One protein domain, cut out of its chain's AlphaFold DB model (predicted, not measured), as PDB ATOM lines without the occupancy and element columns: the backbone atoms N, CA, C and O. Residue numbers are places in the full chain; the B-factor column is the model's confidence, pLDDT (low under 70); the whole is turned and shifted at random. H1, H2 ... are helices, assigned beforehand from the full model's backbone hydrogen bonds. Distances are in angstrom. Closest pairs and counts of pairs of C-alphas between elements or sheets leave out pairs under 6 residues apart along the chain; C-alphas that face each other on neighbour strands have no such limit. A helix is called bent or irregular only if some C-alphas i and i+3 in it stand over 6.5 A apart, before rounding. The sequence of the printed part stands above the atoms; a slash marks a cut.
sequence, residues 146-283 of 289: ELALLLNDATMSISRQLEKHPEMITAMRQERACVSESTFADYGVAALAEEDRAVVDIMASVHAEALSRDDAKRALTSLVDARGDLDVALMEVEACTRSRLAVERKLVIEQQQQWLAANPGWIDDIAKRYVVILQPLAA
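Overview. This is residues 146 to 283 of the 289 residues of an uncharacterized protein of Enhygromyxa salina (UniProt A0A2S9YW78). The helices form a flat, hollow arch: H5, the longest, and H2 run side by side as its top, the hairpin of H3 and H4 is the leg at one end, and H1 and H6 make a looser leg toward the other. The printed part has 138 residues with six named helices, H1 to H6 in order, and no named strand; the class is all helix. It is extended, with a radius of gyration of the C-alphas of 23.1 A and spans of 65 by 48 by 18 A.

Along the chain. Find C-alpha 228 at (-40.872, 30.284, -32.806); from there H5, residues 228 to 262, runs 49.1 A, with a kink of 34 degrees near residue 242. It is neither bent nor irregular, but only just: C-alphas 240 and 243 are 6.1 A apart. H2 is residues 166 to 180, H3 residues 183 to 207, 35.3 A long, and H4 residues 213 to 226. H1, residues 146 to 162, begins at C-alpha 146 (-56.188, 15.661, -0.294); H6, residues 266 to 283, ends at C-alpha 283 (-61.528, 30.026, 9.493). Three helices are irregular: H1 (C-alphas 150 and 153 are 7.6 A apart), H3 (186 and 189, 7.5 A) and, only just, H6 (277 and 280, 7.0 A).

Arrangement. Start at the hub, H5: its residues 236 to 248 touch H2, opposite ways at a shallow tilt of 6 degrees, closest at the C-alphas of Ala 171 and Arg 244, 5.0 A. H3 touches H5 at 73 degrees, only just about perpendicular, closest at C-alphas 184 and 233, 5.0 A. H3 and H4 form a helical hairpin at 3 degrees, closest at C-alphas 202 and 216, 6.3 A. H1 touches H5, about perpendicular at 86 degrees, closest at C-alphas 158 and 255, 6.3 A. H6 touches H1, opposite ways at a shallow tilt of 33 degrees, only just short of steep, closest at C-alphas 150 and 270, 6.5 A. In H2 and H4 every O i to N i+4 pair is within hydrogen-bond range; in H1 11 of 13, H3 19 of 21, H5 29 of 31 and H6 12 of 14 are.

Size, cuts and confidence. The printed part has no cut, and its five links are tight. The C-alphas of Ala 210 and Pro 264, the two farthest apart, are 66.1 A from each other. The mean pLDDT of the printed part is 74.2; 52 residues are under 70, among them 212 to 234.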
ATOM      1  N   GLU A 146     -55.392  16.522  -1.174       68.56
ATOM      2  CA  GLU A 146     -56.188  15.661  -0.294       68.56
ATOM      3  C   GLU A 146     -57.491  15.199  -0.963       68.56
ATOM      4  O   GLU A 146     -57.871  14.031  -0.869       68.56
ATOM      5  N   LEU A 147     -58.163  16.079  -1.712       70.62
ATOM      6  CA  LEU A 147     -59.338  15.708  -2.496       70.62
ATOM      7  C   LEU A 147     -58.989  14.687  -3.583       70.62
ATOM      8  O   LEU A 147     -59.712  13.705  -3.756       70.62
ATOM      9  N   ALA A 148     -57.868  14.874  -4.282       67.38
ATOM     10  CA  ALA A 148     -57.386  13.917  -5.273       67.38
ATOM     11  C   ALA A 148     -57.095  12.546  -4.641       67.38
ATOM     12  O   ALA A 148     -57.481  11.526  -5.210       67.38
ATOM     13  N   LEU A 149     -56.499  12.502  -3.443       68.19
ATOM     14  CA  LEU A 149     -56.286  11.260  -2.690       68.19
ATOM     15  C   LEU A 149     -57.604  10.583  -2.301       68.19
ATOM     16  O   LEU A 149     -57.740   9.368  -2.439       68.19
ATOM     17  N   LEU A 150     -58.592  11.360  -1.858       70.56
ATOM     18  CA  LEU A 150     -59.924  10.861  -1.513       70.56
ATOM     19  C   LEU A 150     -60.675  10.286  -2.726       70.56
ATOM     20  O   LEU A 150     -61.444   9.334  -2.580       70.56
ATOM     21  N   LEU A 151     -60.448  10.842  -3.918       78.06
ATOM     22  CA  LEU A 151     -61.036  10.384  -5.180       78.06
ATOM     23  C   LEU A 151     -60.205   9.299  -5.884       78.06
ATOM     24  O   LEU A 151     -60.701   8.669  -6.820       78.06
ATOM     25  N   ASN A 152     -58.973   9.052  -5.431       77.06
ATOM     26  CA  ASN A 152     -57.961   8.282  -6.153       77.06
ATOM     27  C   ASN A 152     -58.440   6.893  -6.580       77.06
ATOM     28  O   ASN A 152     -58.264   6.514  -7.734       77.06
ATOM     29  N   ASP A 153     -59.095   6.141  -5.696       74.81
ATOM     30  CA  ASP A 153     -59.554   4.785  -6.018       74.81
ATOM     31  C   ASP A 153     -60.573   4.770  -7.169       74.81
ATOM     32  O   ASP A 153     -60.497   3.923  -8.067       74.81
ATOM     33  N   ALA A 154     -61.502   5.733  -7.173       70.56
ATOM     34  CA  ALA A 154     -62.493   5.885  -8.232       70.56
ATOM     35  C   ALA A 154     -61.823   6.338  -9.537       70.56
ATOM     36  O   ALA A 154     -62.035   5.716 -10.579       70.56
ATOM     37  N   THR A 155     -60.942   7.339  -9.475       75.12
ATOM     38  CA  THR A 155     -60.181   7.837 -10.631       75.12
ATOM     39  C   THR A 155     -59.318   6.739 -11.259       75.12
ATOM     40  O   THR A 155     -59.362   6.530 -12.470       75.12
ATOM     41  N   MET A 156     -58.605   5.954 -10.447       71.62
ATOM     42  CA  MET A 156     -57.799   4.816 -10.900       71.62
ATOM     43  C   MET A 156     -58.653   3.681 -11.469       71.62
ATOM     44  O   MET A 156     -58.208   2.941 -12.349       71.62
ATOM     45  N   SER A 157     -59.873   3.480 -10.968       75.44
ATOM     46  CA  SER A 157     -60.810   2.521 -11.560       75.44
ATOM     47  C   SER A 157     -61.298   2.986 -12.931       75.44
ATOM     48  O   SER A 157     -61.271   2.200 -13.877       75.44
ATOM     49  N   ILE A 158     -61.699   4.254 -13.049       75.44
ATOM     50  CA  ILE A 158     -62.162   4.860 -14.303       75.44
ATOM     51  C   ILE A 158     -61.041   4.827 -15.344       75.44
ATOM     52  O   ILE A 158     -61.245   4.312 -16.438       75.44
ATOM     53  N   SER A 159     -59.833   5.264 -14.986       71.88
ATOM     54  CA  SER A 159     -58.662   5.231 -15.872       71.88
ATOM     55  C   SER A 159     -58.402   3.821 -16.433       71.88
ATOM     56  O   SER A 159     -58.356   3.636 -17.649       71.88
ATOM     57  N   ARG A 160     -58.392   2.788 -15.576       74.50
ATOM     58  CA  ARG A 160     -58.236   1.380 -16.004       74.50
ATOM     59  C   ARG A 160     -59.346   0.882 -16.936       74.50
ATOM     60  O   ARG A 160     -59.129  -0.061 -17.701       74.50
ATOM     61  N   GLN A 161     -60.552   1.440 -16.840       75.38
ATOM     62  CA  GLN A 161     -61.653   1.121 -17.751       75.38
ATOM     63  C   GLN A 161     -61.491   1.848 -19.088       75.38
ATOM     64  O   GLN A 161     -61.683   1.230 -20.137       75.38
ATOM     65  N   LEU A 162     -61.070   3.115 -19.064       72.12
ATOM     66  CA  LEU A 162     -60.803   3.916 -20.259       72.12
ATOM     67  C   LEU A 162     -59.687   3.325 -21.120       72.12
ATOM     68  O   LEU A 162     -59.845   3.254 -22.335       72.12
ATOM     69  N   GLU A 163     -58.618   2.800 -20.515       73.75
ATOM     70  CA  GLU A 163     -57.527   2.111 -21.232       73.75
ATOM     71  C   GLU A 163     -58.019   0.954 -22.114       73.75
ATOM     72  O   GLU A 163     -57.410   0.623 -23.133       73.75
ATOM     73  N   LYS A 164     -59.134   0.329 -21.727       88.44
ATOM     74  CA  LYS A 164     -59.745  -0.801 -22.437       88.44
ATOM     75  C   LYS A 164     -60.917  -0.372 -23.319       88.44
ATOM     76  O   LYS A 164     -61.471  -1.211 -24.030       88.44
ATOM     77  N   HIS A 165     -61.311   0.901 -23.280       85.06
ATOM     78  CA  HIS A 165     -62.482   1.394 -23.990       85.06
ATOM     79  C   HIS A 165     -62.201   1.476 -25.503       85.06
ATOM     80  O   HIS A 165     -61.238   2.133 -25.906       85.06
ATOM     81  N   PRO A 166     -63.026   0.860 -26.375       94.50
ATOM     82  CA  PRO A 166     -62.760   0.819 -27.817       94.50
ATOM     83  C   PRO A 166     -62.619   2.202 -28.471       94.50
ATOM     84  O   PRO A 166     -61.769   2.391 -29.345       94.50
ATOM     85  N   GLU A 167     -63.425   3.175 -28.033       90.06
ATOM     86  CA  GLU A 167     -63.377   4.562 -28.523       90.06
ATOM     87  C   GLU A 167     -62.062   5.246 -28.110       90.06
ATOM     88  O   GLU A 167     -61.417   5.878 -28.943       90.06
ATOM     89  N   MET A 168     -61.588   5.011 -26.879       85.88
ATOM     90  CA  MET A 168     -60.315   5.548 -26.391       85.88
ATOM     91  C   MET A 168     -59.121   4.919 -27.117       85.88
ATOM     92  O   MET A 168     -58.206   5.617 -27.545       85.88
ATOM     93  N   ILE A 169     -59.144   3.599 -27.334       83.81
ATOM     94  CA  ILE A 169     -58.117   2.892 -28.116       83.81
ATOM     95  C   ILE A 169     -58.046   3.441 -29.544       83.81
ATOM     96  O   ILE A 169     -56.955   3.609 -30.091       83.81
ATOM     97  N   THR A 170     -59.197   3.720 -30.155       90.88
ATOM     98  CA  THR A 170     -59.263   4.298 -31.503       90.88
ATOM     99  C   THR A 170     -58.692   5.714 -31.517       90.88
ATOM    100  O   THR A 170     -57.841   6.002 -32.355       90.88
ATOM    101  N   ALA A 171     -59.072   6.549 -30.549       77.12
ATOM    102  CA  ALA A 171     -58.560   7.908 -30.411       77.12
ATOM    103  C   ALA A 171     -57.037   7.941 -30.187       77.12
ATOM    104  O   ALA A 171     -56.336   8.685 -30.864       77.12
ATOM    105  N   MET A 172     -56.497   7.068 -29.327       75.12
ATOM    106  CA  MET A 172     -55.047   6.932 -29.122       75.12
ATOM    107  C   MET A 172     -54.309   6.491 -30.392       75.12
ATOM    108  O   MET A 172     -53.189   6.927 -30.647       75.12
ATOM    109  N   ARG A 173     -54.902   5.610 -31.210       85.62
ATOM    110  CA  ARG A 173     -54.297   5.211 -32.495       85.62
ATOM    111  C   ARG A 173     -54.289   6.359 -33.498       85.62
ATOM    112  O   ARG A 173     -53.298   6.518 -34.201       85.62
ATOM    113  N   GLN A 174     -55.368   7.136 -33.554       84.19
ATOM    114  CA  GLN A 174     -55.476   8.306 -34.428       84.19
ATOM    115  C   GLN A 174     -54.497   9.408 -34.021       84.19
ATOM    116  O   GLN A 174     -53.813   9.943 -34.884       84.19
ATOM    117  N   GLU A 175     -54.374   9.695 -32.722       79.94
ATOM    118  CA  GLU A 175     -53.369  10.625 -32.194       79.94
ATOM    119  C   GLU A 175     -51.959  10.177 -32.584       79.94
ATOM    120  O   GLU A 175     -51.211  10.962 -33.151       79.94
ATOM    121  N   ARG A 176     -51.605   8.904 -32.358       77.25
ATOM    122  CA  ARG A 176     -50.277   8.385 -32.726       77.25
ATOM    123  C   ARG A 176     -49.986   8.512 -34.217       77.25
ATOM    124  O   ARG A 176     -48.873   8.886 -34.561       77.25
ATOM    125  N   ALA A 177     -50.963   8.210 -35.074       80.06
ATOM    126  CA  ALA A 177     -50.820   8.380 -36.518       80.06
ATOM    127  C   ALA A 177     -50.604   9.860 -36.882       80.06
ATOM    128  O   ALA A 177     -49.636  10.185 -37.559       80.06
ATOM    129  N   CYS A 178     -51.431  10.755 -36.335       81.19
ATOM    130  CA  CYS A 178     -51.328  12.201 -36.538       81.19
ATOM    131  C   CYS A 178     -49.969  12.758 -36.084       81.19
ATOM    132  O   CYS A 178     -49.313  13.468 -36.837       81.19
ATOM    133  N   VAL A 179     -49.498  12.379 -34.890       75.00
ATOM    134  CA  VAL A 179     -48.185  12.801 -34.377       75.00
ATOM    135  C   VAL A 179     -47.062  12.239 -35.243       75.00
ATOM    136  O   VAL A 179     -46.132  12.973 -35.557       75.00
ATOM    137  N   SER A 180     -47.142  10.979 -35.682       75.75
ATOM    138  CA  SER A 180     -46.118  10.393 -36.559       75.75
ATOM    139  C   SER A 180     -46.052  11.021 -37.951       75.75
ATOM    140  O   SER A 180     -45.033  10.896 -38.615       75.75
ATOM    141  N   GLU A 181     -47.127  11.678 -38.384       81.56
ATOM    142  CA  GLU A 181     -47.209  12.411 -39.651       81.56
ATOM    143  C   GLU A 181     -46.906  13.914 -39.479       81.56
ATOM    144  O   GLU A 181     -46.890  14.649 -40.465       81.56
ATOM    145  N   SER A 182     -46.673  14.379 -38.243       75.38
ATOM    146  CA  SER A 182     -46.402  15.787 -37.928       75.38
ATOM    147  C   SER A 182     -44.934  16.162 -38.115       75.38
ATOM    148  O   SER A 182     -44.032  15.334 -37.967       75.38
ATOM    149  N   THR A 183     -44.680  17.453 -38.327       70.12
ATOM    150  CA  THR A 183     -43.314  17.992 -38.431       70.12
ATOM    151  C   THR A 183     -42.498  17.790 -37.148       70.12
ATOM    152  O   THR A 183     -41.272  17.660 -37.189       70.12
ATOM    153  N   PHE A 184     -43.176  17.687 -36.000       68.12
ATOM    154  CA  PHE A 184     -42.554  17.428 -34.707       68.12
ATOM    155  C   PHE A 184     -41.882  16.051 -34.625       68.12
ATOM    156  O   PHE A 184     -40.809  15.938 -34.027       68.12
ATOM    157  N   ALA A 185     -42.477  15.016 -35.229       62.97
ATOM    158  CA  ALA A 185     -41.899  13.671 -35.235       62.97
ATOM    159  C   ALA A 185     -40.581  13.602 -36.021       62.97
ATOM    160  O   ALA A 185     -39.686  12.849 -35.638       62.97
ATOM    161  N   ASP A 186     -40.447  14.420 -37.066       65.19
ATOM    162  CA  ASP A 186     -39.259  14.444 -37.917       65.19
ATOM    163  C   ASP A 186     -38.153  15.369 -37.377       65.19
ATOM    164  O   ASP A 186     -36.972  15.025 -37.457       65.19
ATOM    165  N   TYR A 187     -38.513  16.530 -36.812       61.41
ATOM    166  CA  TYR A 187     -37.545  17.588 -36.470       61.41
ATOM    167  C   TYR A 187     -37.650  18.121 -35.033       61.41
ATOM    168  O   TYR A 187     -36.637  18.515 -34.452       61.41
ATOM    169  N   GLY A 188     -38.839  18.102 -34.425       62.41
ATOM    170  CA  GLY A 188     -39.106  18.748 -33.132       62.41
ATOM    171  C   GLY A 188     -38.347  18.137 -31.952       62.41
ATOM    172  O   GLY A 188     -37.831  18.862 -31.105       62.41
ATOM    173  N   VAL A 189     -38.196  16.808 -31.916       63.81
ATOM    174  CA  VAL A 189     -37.459  16.120 -30.834       63.81
ATOM    175  C   VAL A 189     -35.966  16.466 -30.850       63.81
ATOM    176  O   VAL A 189     -35.361  16.659 -29.796       63.81
ATOM    177  N   ALA A 190     -35.364  16.555 -32.038       66.75
ATOM    178  CA  ALA A 190     -33.959  16.926 -32.180       66.75
ATOM    179  C   ALA A 190     -33.729  18.410 -31.854       66.75
ATOM    180  O   ALA A 190     -32.745  18.736 -31.197       66.75
ATOM    181  N   ALA A 191     -34.655  19.283 -32.263       66.81
ATOM    182  CA  ALA A 191     -34.612  20.710 -31.954       66.81
ATOM    183  C   ALA A 191     -34.725  20.983 -30.442       66.81
ATOM    184  O   ALA A 191     -33.915  21.735 -29.910       66.81
ATOM    185  N   LEU A 192     -35.636  20.302 -29.735       64.94
ATOM    186  CA  LEU A 192     -35.761  20.386 -28.270       64.94
ATOM    187  C   LEU A 192     -34.483  19.955 -27.543       64.94
ATOM    188  O   LEU A 192     -34.032  20.620 -26.617       64.94
ATOM    189  N   ALA A 193     -33.881  18.843 -27.970       65.81
ATOM    190  CA  ALA A 193     -32.650  18.350 -27.360       65.81
ATOM    191  C   ALA A 193     -31.462  19.307 -27.569       65.81
ATOM    192  O   ALA A 193     -30.554  19.354 -26.736       65.81
ATOM    193  N   GLU A 194     -31.449  20.045 -28.681       72.69
ATOM    194  CA  GLU A 194     -30.438  21.064 -28.955       72.69
ATOM    195  C   GLU A 194     -30.702  22.360 -28.172       72.69
ATOM    196  O   GLU A 194     -29.753  22.940 -27.646       72.69
ATOM    197  N   GLU A 195     -31.965  22.771 -28.008       66.31
ATOM    198  CA  GLU A 195     -32.360  23.896 -27.142       66.31
ATOM    199  C   GLU A 195     -31.936  23.649 -25.687       66.31
ATOM    200  O   GLU A 195     -31.249  24.483 -25.093       66.31
ATOM    201  N   ASP A 196     -32.254  22.473 -25.134       60.34
ATOM    202  CA  ASP A 196     -31.875  22.094 -23.767       60.34
ATOM    203  C   ASP A 196     -30.353  22.119 -23.573       60.34
ATOM    204  O   ASP A 196     -29.847  22.623 -22.566       60.34
ATOM    205  N   ARG A 197     -29.601  21.603 -24.555       69.75
ATOM    206  CA  ARG A 197     -28.134  21.649 -24.536       69.75
ATOM    207  C   ARG A 197     -27.631  23.092 -24.545       69.75
ATOM    208  O   ARG A 197     -26.784  23.433 -23.725       69.75
ATOM    209  N   ALA A 198     -28.170  23.940 -25.419       71.12
ATOM    210  CA  ALA A 198     -27.757  25.335 -25.534       71.12
ATOM    211  C   ALA A 198     -28.015  26.129 -24.242       71.12
ATOM    212  O   ALA A 198     -27.163  26.915 -23.824       71.12
ATOM    213  N   VAL A 199     -29.145  25.895 -23.564       65.12
ATOM    214  CA  VAL A 199     -29.446  26.518 -22.263       65.12
ATOM    215  C   VAL A 199     -28.441  26.079 -21.198       65.12
ATOM    216  O   VAL A 199     -27.879  26.925 -20.499       65.12
ATOM    217  N   VAL A 200     -28.171  24.773 -21.094       63.84
ATOM    218  CA  VAL A 200     -27.193  24.231 -20.136       63.84
ATOM    219  C   VAL A 200     -25.798  24.804 -20.386       63.84
ATOM    220  O   VAL A 200     -25.129  25.210 -19.435       63.84
ATOM    221  N   ASP A 201     -25.376  24.901 -21.645       67.00
ATOM    222  CA  ASP A 201     -24.062  25.427 -22.017       67.00
ATOM    223  C   ASP A 201     -23.924  26.925 -21.699       67.00
ATOM    224  O   ASP A 201     -22.885  27.358 -21.187       67.00
ATOM    225  N   ILE A 202     -24.976  27.725 -21.920       64.88
ATOM    226  CA  ILE A 202     -25.007  29.144 -21.526       64.88
ATOM    227  C   ILE A 202     -24.886  29.270 -20.005       64.88
ATOM    228  O   ILE A 202     -24.061  30.043 -19.515       64.88
ATOM    229  N   MET A 203     -25.663  28.494 -19.246       53.19
ATOM    230  CA  MET A 203     -25.630  28.526 -17.781       53.19
ATOM    231  C   MET A 203     -24.268  28.100 -17.227       53.19
ATOM    232  O   MET A 203     -23.724  28.769 -16.346       53.19
ATOM    233  N   ALA A 204     -23.691  27.025 -17.766       63.16
ATOM    234  CA  ALA A 204     -22.362  26.560 -17.391       63.16
ATOM    235  C   ALA A 204     -21.293  27.622 -17.686       63.16
ATOM    236  O   ALA A 204     -20.404  27.846 -16.866       63.16
ATOM    237  N   SER A 205     -21.413  28.328 -18.814       65.69
ATOM    238  CA  SER A 205     -20.482  29.389 -19.210       65.69
ATOM    239  C   SER A 205     -20.588  30.635 -18.328       65.69
ATOM    240  O   SER A 205     -19.566  31.244 -18.020       65.69
ATOM    241  N   VAL A 206     -21.790  30.999 -17.871       56.84
ATOM    242  CA  VAL A 206     -21.982  32.082 -16.887       56.84
ATOM    243  C   VAL A 206     -21.399  31.694 -15.531       56.84
ATOM    244  O   VAL A 206     -20.703  32.495 -14.912       56.84
ATOM    245  N   HIS A 207     -21.646  30.464 -15.073       51.38
ATOM    246  CA  HIS A 207     -21.130  29.977 -13.793       51.38
ATOM    247  C   HIS A 207     -19.600  29.872 -13.777       51.38
ATOM    248  O   HIS A 207     -18.969  30.137 -12.761       51.38
ATOM    249  N   ALA A 208     -19.002  29.526 -14.917       67.25
ATOM    250  CA  ALA A 208     -17.557  29.487 -15.102       67.25
ATOM    251  C   ALA A 208     -16.927  30.868 -15.387       67.25
ATOM    252  O   ALA A 208     -15.750  30.920 -15.735       67.25
ATOM    253  N   GLU A 209     -17.696  31.963 -15.300       72.00
ATOM    254  CA  GLU A 209     -17.280  33.339 -15.637       72.00
ATOM    255  C   GLU A 209     -16.747  33.505 -17.078       72.00
ATOM    256  O   GLU A 209     -16.112  34.502 -17.422       72.00
ATOM    257  N   ALA A 210     -17.024  32.535 -17.953       75.56
ATOM    258  CA  ALA A 210     -16.609  32.525 -19.352       75.56
ATOM    259  C   ALA A 210     -17.541  33.356 -20.252       75.56
ATOM    260  O   ALA A 210     -17.172  33.697 -21.376       75.56
ATOM    261  N   LEU A 211     -18.741  33.684 -19.761       70.94
ATOM    262  CA  LEU A 211     -19.735  34.505 -20.447       70.94
ATOM    263  C   LEU A 211     -20.274  35.583 -19.503       70.94
ATOM    264  O   LEU A 211     -20.648  35.294 -18.365       70.94
ATOM    265  N   SER A 212     -20.345  36.830 -19.979       69.69
ATOM    266  CA  SER A 212     -20.950  37.910 -19.199       69.69
ATOM    267  C   SER A 212     -22.464  37.705 -19.066       69.69
ATOM    268  O   SER A 212     -23.106  37.113 -19.937       69.69
ATOM    269  N   ARG A 213     -23.064  38.231 -17.991       58.28
ATOM    270  CA  ARG A 213     -24.519  38.141 -17.767       58.28
ATOM    271  C   ARG A 213     -25.324  38.812 -18.893       58.28
ATOM    272  O   ARG A 213     -26.373  38.301 -19.278       58.28
ATOM    273  N   ASP A 214     -24.812  39.900 -19.471       62.06
ATOM    274  CA  ASP A 214     -25.464  40.613 -20.577       62.06
ATOM    275  C   ASP A 214     -25.373  39.853 -21.909       62.06
ATOM    276  O   ASP A 214     -26.320  39.858 -22.700       62.06
ATOM    277  N   ASP A 215     -24.250  39.175 -22.160       64.00
ATOM    278  CA  ASP A 215     -24.093  38.294 -23.322       64.00
ATOM    279  C   ASP A 215     -24.967  37.042 -23.190       64.00
ATOM    280  O   ASP A 215     -25.615  36.646 -24.157       64.00
ATOM    281  N   ALA A 216     -25.055  36.468 -21.987       59.34
ATOM    282  CA  ALA A 216     -25.941  35.347 -21.687       59.34
ATOM    283  C   ALA A 216     -27.413  35.715 -21.898       59.34
ATOM    284  O   ALA A 216     -28.153  34.959 -22.520       59.34
ATOM    285  N   LYS A 217     -27.827  36.911 -21.458       57.69
ATOM    286  CA  LYS A 217     -29.180  37.426 -21.695       57.69
ATOM    287  C   LYS A 217     -29.487  37.531 -23.188       57.69
ATOM    288  O   LYS A 217     -30.529  37.056 -23.619       57.69
ATOM    289  N   ARG A 218     -28.571  38.088 -23.991       68.00
ATOM    290  CA  ARG A 218     -28.731  38.157 -25.455       68.00
ATOM    291  C   ARG A 218     -28.793  36.776 -26.109       68.00
ATOM    292  O   ARG A 218     -29.605  36.580 -27.008       68.00
ATOM    293  N   ALA A 219     -27.973  35.828 -25.657       66.25
ATOM    294  CA  ALA A 219     -27.989  34.455 -26.157       66.25
ATOM    295  C   ALA A 219     -29.316  33.743 -25.834       66.25
ATOM    296  O   ALA A 219     -29.894  33.104 -26.708       66.25
ATOM    297  N   LEU A 220     -29.842  33.924 -24.618       61.78
ATOM    298  CA  LEU A 220     -31.151  33.403 -24.220       61.78
ATOM    299  C   LEU A 220     -32.295  34.054 -25.010       61.78
ATOM    300  O   LEU A 220     -33.195  33.350 -25.447       61.78
ATOM    301  N   THR A 221     -32.247  35.367 -25.264       61.00
ATOM    302  CA  THR A 221     -33.234  36.035 -26.132       61.00
ATOM    303  C   THR A 221     -33.203  35.472 -27.555       61.00
ATOM    304  O   THR A 221     -34.251  35.171 -28.111       61.00
ATOM    305  N   SER A 222     -32.018  35.234 -28.121       68.19
ATOM    306  CA  SER A 222     -31.896  34.634 -29.456       68.19
ATOM    307  C   SER A 222     -32.411  33.190 -29.519       68.19
ATOM    308  O   SER A 222     -32.894  32.774 -30.571       68.19
ATOM    309  N   LEU A 223     -32.300  32.421 -28.429       65.31
ATOM    310  CA  LEU A 223     -32.900  31.086 -28.327       65.31
ATOM    311  C   LEU A 223     -34.430  31.159 -28.289       65.31
ATOM    312  O   LEU A 223     -35.088  30.352 -28.938       65.31
ATOM    313  N   VAL A 224     -34.994  32.152 -27.595       61.50
ATOM    314  CA  VAL A 224     -36.445  32.406 -27.583       61.50
ATOM    315  C   VAL A 224     -36.957  32.765 -28.979       61.50
ATOM    316  O   VAL A 224     -38.000  32.267 -29.385       61.50
ATOM    317  N   ASP A 225     -36.214  33.558 -29.750       64.31
ATOM    318  CA  ASP A 225     -36.612  33.888 -31.124       64.31
ATOM    319  C   ASP A 225     -36.555  32.656 -32.051       64.31
ATOM    320  O   ASP A 225     -37.450  32.446 -32.869       64.31
ATOM    321  N   ALA A 226     -35.538  31.796 -31.897       64.94
ATOM    322  CA  ALA A 226     -35.400  30.546 -32.658       64.94
ATOM    323  C   ALA A 226     -36.466  29.492 -32.299       64.94
ATOM    324  O   ALA A 226     -36.788  28.619 -33.106       64.94
ATOM    325  N   ARG A 227     -37.043  29.588 -31.099       67.88
ATOM    326  CA  ARG A 227     -38.115  28.714 -30.617       67.88
ATOM    327  C   ARG A 227     -39.442  28.912 -31.351       67.88
ATOM    328  O   ARG A 227     -40.262  27.999 -31.341       67.88
ATOM    329  N   GLY A 228     -39.639  30.031 -32.052       63.56
ATOM    330  CA  GLY A 228     -40.872  30.284 -32.806       63.56
ATOM    331  C   GLY A 228     -41.232  29.168 -33.800       63.56
ATOM    332  O   GLY A 228     -42.403  28.814 -33.925       63.56
ATOM    333  N   ASP A 229     -40.240  28.543 -34.443       63.91
ATOM    334  CA  ASP A 229     -40.460  27.417 -35.366       63.91
ATOM    335  C   ASP A 229     -40.822  26.112 -34.631       63.91
ATOM    336  O   ASP A 229     -41.600  25.292 -35.128       63.91
ATOM    337  N   LEU A 230     -40.294  25.924 -33.419       64.88
ATOM    338  CA  LEU A 230     -40.620  24.788 -32.560       64.88
ATOM    339  C   LEU A 230     -42.032  24.911 -31.976       64.88
ATOM    340  O   LEU A 230     -42.748  23.913 -31.898       64.88
ATOM    341  N   ASP A 231     -42.455  26.126 -31.628       65.25
ATOM    342  CA  ASP A 231     -43.809  26.402 -31.150       65.25
ATOM    343  C   ASP A 231     -44.857  26.040 -32.221       65.25
ATOM    344  O   ASP A 231     -45.912  25.497 -31.893       65.25
ATOM    345  N   VAL A 232     -44.554  26.231 -33.513       69.38
ATOM    346  CA  VAL A 232     -45.419  25.774 -34.619       69.38
ATOM    347  C   VAL A 232     -45.533  24.248 -34.664       69.38
ATOM    348  O   VAL A 232     -46.643  23.722 -34.752       69.38
ATOM    349  N   ALA A 233     -44.419  23.522 -34.543       66.94
ATOM    350  CA  ALA A 233     -44.437  22.058 -34.507       66.94
ATOM    351  C   ALA A 233     -45.164  21.513 -33.260       66.94
ATOM    352  O   ALA A 233     -45.889  20.518 -33.332       66.94
ATOM    353  N   LEU A 234     -45.023  22.182 -32.112       65.69
ATOM    354  CA  LEU A 234     -45.762  21.861 -30.891       65.69
ATOM    355  C   LEU A 234     -47.268  22.107 -31.058       65.69
ATOM    356  O   LEU A 234     -48.063  21.270 -30.632       65.69
ATOM    357  N   MET A 235     -47.672  23.179 -31.749       71.00
ATOM    358  CA  MET A 235     -49.083  23.446 -32.058       71.00
ATOM    359  C   MET A 235     -49.729  22.332 -32.902       71.00
ATOM    360  O   MET A 235     -50.904  22.013 -32.696       71.00
ATOM    361  N   GLU A 236     -48.988  21.699 -33.817       70.44
ATOM    362  CA  GLU A 236     -49.473  20.534 -34.578       70.44
ATOM    363  C   GLU A 236     -49.728  19.327 -33.662       70.44
ATOM    364  O   GLU A 236     -50.786  18.696 -33.733       70.44
ATOM    365  N   VAL A 237     -48.801  19.038 -32.742       71.56
ATOM    366  CA  VAL A 237     -48.954  17.957 -31.754       71.56
ATOM    367  C   VAL A 237     -50.114  18.239 -30.803       71.56
ATOM    368  O   VAL A 237     -50.910  17.341 -30.511       71.56
ATOM    369  N   GLU A 238     -50.275  19.480 -30.351       73.31
ATOM    370  CA  GLU A 238     -51.421  19.895 -29.544       73.31
ATOM    371  C   GLU A 238     -52.742  19.702 -30.293       73.31
ATOM    372  O   GLU A 238     -53.728  19.249 -29.707       73.31
ATOM    373  N   ALA A 239     -52.779  20.008 -31.593       72.56
ATOM    374  CA  ALA A 239     -53.951  19.768 -32.429       72.56
ATOM    375  C   ALA A 239     -54.260  18.265 -32.562       72.56
ATOM    376  O   ALA A 239     -55.418  17.868 -32.404       72.56
ATOM    377  N   CYS A 240     -53.244  17.416 -32.760       74.00
ATOM    378  CA  CYS A 240     -53.400  15.955 -32.761       74.00
ATOM    379  C   CYS A 240     -53.939  15.433 -31.416       74.00
ATOM    380  O   CYS A 240     -54.839  14.589 -31.375       74.00
ATOM    381  N   THR A 241     -53.430  15.979 -30.312       74.25
ATOM    382  CA  THR A 241     -53.780  15.578 -28.940       74.25
ATOM    383  C   THR A 241     -55.197  16.019 -28.561       74.25
ATOM    384  O   THR A 241     -55.911  15.300 -27.857       74.25
ATOM    385  N   ARG A 242     -55.665  17.171 -29.066       75.12
ATOM    386  CA  ARG A 242     -57.006  17.720 -28.787       75.12
ATOM    387  C   ARG A 242     -58.138  16.755 -29.134       75.12
ATOM    388  O   ARG A 242     -59.090  16.640 -28.365       75.12
ATOM    389  N   SER A 243     -58.027  16.037 -30.252       72.12
ATOM    390  CA  SER A 243     -59.041  15.054 -30.664       72.12
ATOM    391  C   SER A 243     -59.172  13.910 -29.648       72.12
ATOM    392  O   SER A 243     -60.276  13.575 -29.215       72.12
ATOM    393  N   ARG A 244     -58.039  13.363 -29.181       80.06
ATOM    394  CA  ARG A 244     -58.022  12.331 -28.135       80.06
ATOM    395  C   ARG A 244     -58.559  12.863 -26.810       80.06
ATOM    396  O   ARG A 244     -59.370  12.185 -26.184       80.06
ATOM    397  N   LEU A 245     -58.144  14.062 -26.401       76.19
ATOM    398  CA  LEU A 245     -58.605  14.689 -25.159       76.19
ATOM    399  C   LEU A 245     -60.122  14.894 -25.141       76.19
ATOM    400  O   LEU A 245     -60.749  14.688 -24.105       76.19
ATOM    401  N   ALA A 246     -60.734  15.253 -26.272       77.19
ATOM    402  CA  ALA A 246     -62.187  15.378 -26.371       77.19
ATOM    403  C   ALA A 246     -62.901  14.037 -26.123       77.19
ATOM    404  O   ALA A 246     -63.890  13.986 -25.387       77.19
ATOM    405  N   VAL A 247     -62.377  12.942 -26.689       79.44
ATOM    406  CA  VAL A 247     -62.892  11.583 -26.459       79.44
ATOM    407  C   VAL A 247     -62.697  11.159 -25.005       79.44
ATOM    408  O   VAL A 247     -63.646  10.704 -24.370       79.44
ATOM    409  N   GLU A 248     -61.495  11.338 -24.458       78.38
ATOM    410  CA  GLU A 248     -61.188  11.011 -23.064       78.38
ATOM    411  C   GLU A 248     -62.141  11.729 -22.108       78.38
ATOM    412  O   GLU A 248     -62.774  11.081 -21.283       78.38
ATOM    413  N   ARG A 249     -62.324  13.043 -22.274       79.06
ATOM    414  CA  ARG A 249     -63.230  13.860 -21.453       79.06
ATOM    415  C   ARG A 249     -64.662  13.343 -21.464       79.06
ATOM    416  O   ARG A 249     -65.259  13.162 -20.403       79.06
ATOM    417  N   LYS A 250     -65.212  13.083 -22.654       84.44
ATOM    418  CA  LYS A 250     -66.562  12.519 -22.801       84.44
ATOM    419  C   LYS A 250     -66.689  11.213 -22.015       84.44
ATOM    420  O   LYS A 250     -67.625  11.052 -21.234       84.44
ATOM    421  N   LEU A 251     -65.733  10.303 -22.188       79.94
ATOM    422  CA  LEU A 251     -65.767   9.004 -21.526       79.94
ATOM    423  C   LEU A 251     -65.550   9.117 -20.010       79.94
ATOM    424  O   LEU A 251     -66.202   8.399 -19.258       79.94
ATOM    425  N   VAL A 252     -64.691  10.028 -19.541       81.56
ATOM    426  CA  VAL A 252     -64.521  10.324 -18.109       81.56
ATOM    427  C   VAL A 252     -65.850  10.766 -17.498       81.56
ATOM    428  O   VAL A 252     -66.231  10.219 -16.467       81.56
ATOM    429  N   ILE A 253     -66.595  11.679 -18.137       82.62
ATOM    430  CA  ILE A 253     -67.927  12.093 -17.656       82.62
ATOM    431  C   ILE A 253     -68.859  10.893 -17.548       82.62
ATOM    432  O   ILE A 253     -69.472  10.684 -16.501       82.62
ATOM    433  N   GLU A 254     -68.987  10.121 -18.627       87.06
ATOM    434  CA  GLU A 254     -69.900   8.977 -18.671       87.06
ATOM    435  C   GLU A 254     -69.573   7.980 -17.552       87.06
ATOM    436  O   GLU A 254     -70.472   7.518 -16.846       87.06
ATOM    437  N   GLN A 255     -68.286   7.703 -17.329       84.88
ATOM    438  CA  GLN A 255     -67.829   6.799 -16.276       84.88
ATOM    439  C   GLN A 255     -68.017   7.379 -14.870       84.88
ATOM    440  O   GLN A 255     -68.465   6.663 -13.976       84.88
ATOM    441  N   GLN A 256     -67.752   8.670 -14.652       85.69
ATOM    442  CA  GLN A 256     -68.018   9.319 -13.364       85.69
ATOM    443  C   GLN A 256     -69.524   9.311 -13.040       85.69
ATOM    444  O   GLN A 256     -69.911   9.001 -11.914       85.69
ATOM    445  N   GLN A 257     -70.396   9.578 -14.018       91.06
ATOM    446  CA  GLN A 257     -71.851   9.507 -13.838       91.06
ATOM    447  C   GLN A 257     -72.319   8.085 -13.509       91.06
ATOM    448  O   GLN A 257     -73.109   7.893 -12.581       91.06
ATOM    449  N   GLN A 258     -71.805   7.079 -14.224       91.81
ATOM    450  CA  GLN A 258     -72.084   5.669 -13.935       91.81
ATOM    451  C   GLN A 258     -71.600   5.276 -12.538       91.81
ATOM    452  O   GLN A 258     -72.323   4.600 -11.807       91.81
ATOM    453  N   TRP A 259     -70.418   5.744 -12.131       89.06
ATOM    454  CA  TRP A 259     -69.875   5.508 -10.798       89.06
ATOM    455  C   TRP A 259     -70.763   6.099  -9.704       89.06
ATOM    456  O   TRP A 259     -71.080   5.404  -8.738       89.06
ATOM    457  N   LEU A 260     -71.198   7.355  -9.858       90.81
ATOM    458  CA  LEU A 260     -72.105   8.011  -8.912       90.81
ATOM    459  C   LEU A 260     -73.441   7.269  -8.800       90.81
ATOM    460  O   LEU A 260     -73.964   7.114  -7.698       90.81
ATOM    461  N   ALA A 261     -73.982   6.781  -9.919       92.88
ATOM    462  CA  ALA A 261     -75.219   6.006  -9.929       92.88
ATOM    463  C   ALA A 261     -75.056   4.626  -9.263       92.88
ATOM    464  O   ALA A 261     -75.955   4.172  -8.558       92.88
ATOM    465  N   ALA A 262     -73.910   3.969  -9.468       93.69
ATOM    466  CA  ALA A 262     -73.612   2.652  -8.906       93.69
ATOM    467  C   ALA A 262     -73.244   2.690  -7.412       93.69
ATOM    468  O   ALA A 262     -73.421   1.690  -6.718       93.69
ATOM    469  N   ASN A 263     -72.754   3.830  -6.911       93.25
ATOM    470  CA  ASN A 263     -72.264   3.996  -5.542       93.25
ATOM    471  C   ASN A 263     -73.019   5.121  -4.805       93.25
ATOM    472  O   ASN A 263     -72.426   6.155  -4.472       93.25
ATOM    473  N   PRO A 264     -74.326   4.953  -4.530       90.06
ATOM    474  CA  PRO A 264     -75.093   5.960  -3.806       90.06
ATOM    475  C   PRO A 264     -74.503   6.172  -2.403       90.06
ATOM    476  O   PRO A 264     -74.238   5.215  -1.680       90.06
ATOM    477  N   GLY A 265     -74.285   7.430  -2.015       88.38
ATOM    478  CA  GLY A 265     -73.722   7.796  -0.709       88.38
ATOM    479  C   GLY A 265     -72.192   7.861  -0.640       88.38
ATOM    480  O   GLY A 265     -71.665   8.508   0.260       88.38
ATOM    481  N   TRP A 266     -71.460   7.286  -1.604       92.94
ATOM    482  CA  TRP A 266     -69.988   7.347  -1.615       92.94
ATOM    483  C   TRP A 266     -69.478   8.793  -1.641       92.94
ATOM    484  O   TRP A 266     -68.649   9.189  -0.824       92.94
ATOM    485  N   ILE A 267     -70.040   9.609  -2.536       89.62
ATOM    486  CA  ILE A 267     -69.644  11.011  -2.692       89.62
ATOM    487  C   ILE A 267     -70.033  11.869  -1.475       89.62
ATOM    488  O   ILE A 267     -69.361  12.854  -1.179       89.62
ATOM    489  N   ASP A 268     -71.081  11.486  -0.735       90.56
ATOM    490  CA  ASP A 268     -71.478  12.152   0.510       90.56
ATOM    491  C   ASP A 268     -70.421  11.960   1.604       90.56
ATOM    492  O   ASP A 268     -70.111  12.891   2.347       90.56
ATOM    493  N   ASP A 269     -69.830  10.769   1.695       90.88
ATOM    494  CA  ASP A 269     -68.775  10.489   2.667       90.88
ATOM    495  C   ASP A 269     -67.445  11.158   2.299       90.88
ATOM    496  O   ASP A 269     -66.748  11.641   3.195       90.88
ATOM    497  N   ILE A 270     -67.120  11.260   1.003       86.75
ATOM    498  CA  ILE A 270     -65.986  12.070   0.530       86.75
ATOM    499  C   ILE A 270     -66.196  13.543   0.890       86.75
ATOM    500  O   ILE A 270     -65.319  14.147   1.504       86.75
ATOM    501  N   ALA A 271     -67.375  14.102   0.598       85.94
ATOM    502  CA  ALA A 271     -67.685  15.497   0.902       85.94
ATOM    503  C   ALA A 271     -67.555  15.808   2.403       85.94
ATOM    504  O   ALA A 271     -66.934  16.804   2.765       85.94
ATOM    505  N   LYS A 272     -68.050  14.938   3.297       87.94
ATOM    506  CA  LYS A 272     -67.890  15.116   4.756       87.94
ATOM    507  C   LYS A 272     -66.425  15.175   5.184       87.94
ATOM    508  O   LYS A 272     -66.068  16.012   6.008       87.94
ATOM    509  N   ARG A 273     -65.579  14.288   4.648       85.75
ATOM    510  CA  ARG A 273     -64.135  14.282   4.947       85.75
ATOM    511  C   ARG A 273     -63.468  15.540   4.411       85.75
ATOM    512  O   ARG A 273     -62.663  16.145   5.110       85.75
ATOM    513  N   TYR A 274     -63.856  15.961   3.213       84.44
ATOM    514  CA  TYR A 274     -63.310  17.154   2.591       84.44
ATOM    515  C   TYR A 274     -63.689  18.438   3.340       84.44
ATOM    516  O   TYR A 274     -62.838  19.297   3.543       84.44
ATOM    517  N   VAL A 275     -64.909  18.536   3.881       83.62
ATOM    518  CA  VAL A 275     -65.297  19.645   4.773       83.62
ATOM    519  C   VAL A 275     -64.363  19.748   5.983       83.62
ATOM    520  O   VAL A 275     -63.964  20.853   6.337       83.62
ATOM    521  N   VAL A 276     -63.972  18.629   6.603       84.12
ATOM    522  CA  VAL A 276     -63.026  18.639   7.737       84.12
ATOM    523  C   VAL A 276     -61.653  19.175   7.318       84.12
ATOM    524  O   VAL A 276     -61.043  19.925   8.074       84.12
ATOM    525  N   ILE A 277     -61.190  18.847   6.108       80.44
ATOM    526  CA  ILE A 277     -59.930  19.365   5.547       80.44
ATOM    527  C   ILE A 277     -60.020  20.873   5.273       80.44
ATOM    528  O   ILE A 277     -59.058  21.598   5.506       80.44
ATOM    529  N   LEU A 278     -61.173  21.360   4.809       77.75
ATOM    530  CA  LEU A 278     -61.381  22.776   4.492       77.75
ATOM    531  C   LEU A 278     -61.625  23.659   5.727       77.75
ATOM    532  O   LEU A 278     -61.396  24.864   5.660       77.75
ATOM    533  N   GLN A 279     -62.075  23.099   6.855       77.81
ATOM    534  CA  GLN A 279     -62.413  23.857   8.073       77.81
ATOM    535  C   GLN A 279     -61.314  24.827   8.558       77.81
ATOM    536  O   GLN A 279     -61.650  25.977   8.855       77.81
ATOM    537  N   PRO A 280     -60.024  24.440   8.624       71.88
ATOM    538  CA  PRO A 280     -58.947  25.349   9.024       71.88
ATOM    539  C   PRO A 280     -58.739  26.526   8.059       71.88
ATOM    540  O   PRO A 280     -58.335  27.598   8.499       71.88
ATOM    541  N   LEU A 281     -59.045  26.340   6.769       69.12
ATOM    542  CA  LEU A 281     -58.922  27.364   5.722       69.12
ATOM    543  C   LEU A 281     -60.149  28.286   5.684       69.12
ATOM    544  O   LEU A 281     -60.040  29.484   5.460       69.12
ATOM    545  N   ALA A 282     -61.343  27.761   5.962       59.97
ATOM    546  CA  ALA A 282     -62.545  28.585   6.075       59.97
ATOM    547  C   ALA A 282     -62.476  29.541   7.280       59.97
ATOM    548  O   ALA A 282     -63.050  30.628   7.242       59.97
ATOM    549  N   ALA A 283     -61.750  29.164   8.339       57.25
ATOM    550  CA  ALA A 283     -61.528  30.026   9.493       57.25
ATOM    551  C   ALA A 283     -60.707  31.282   9.153       57.25
ATOM    552  O   ALA A 283     -60.949  32.308   9.783       57.25
TER     553      ALA A 283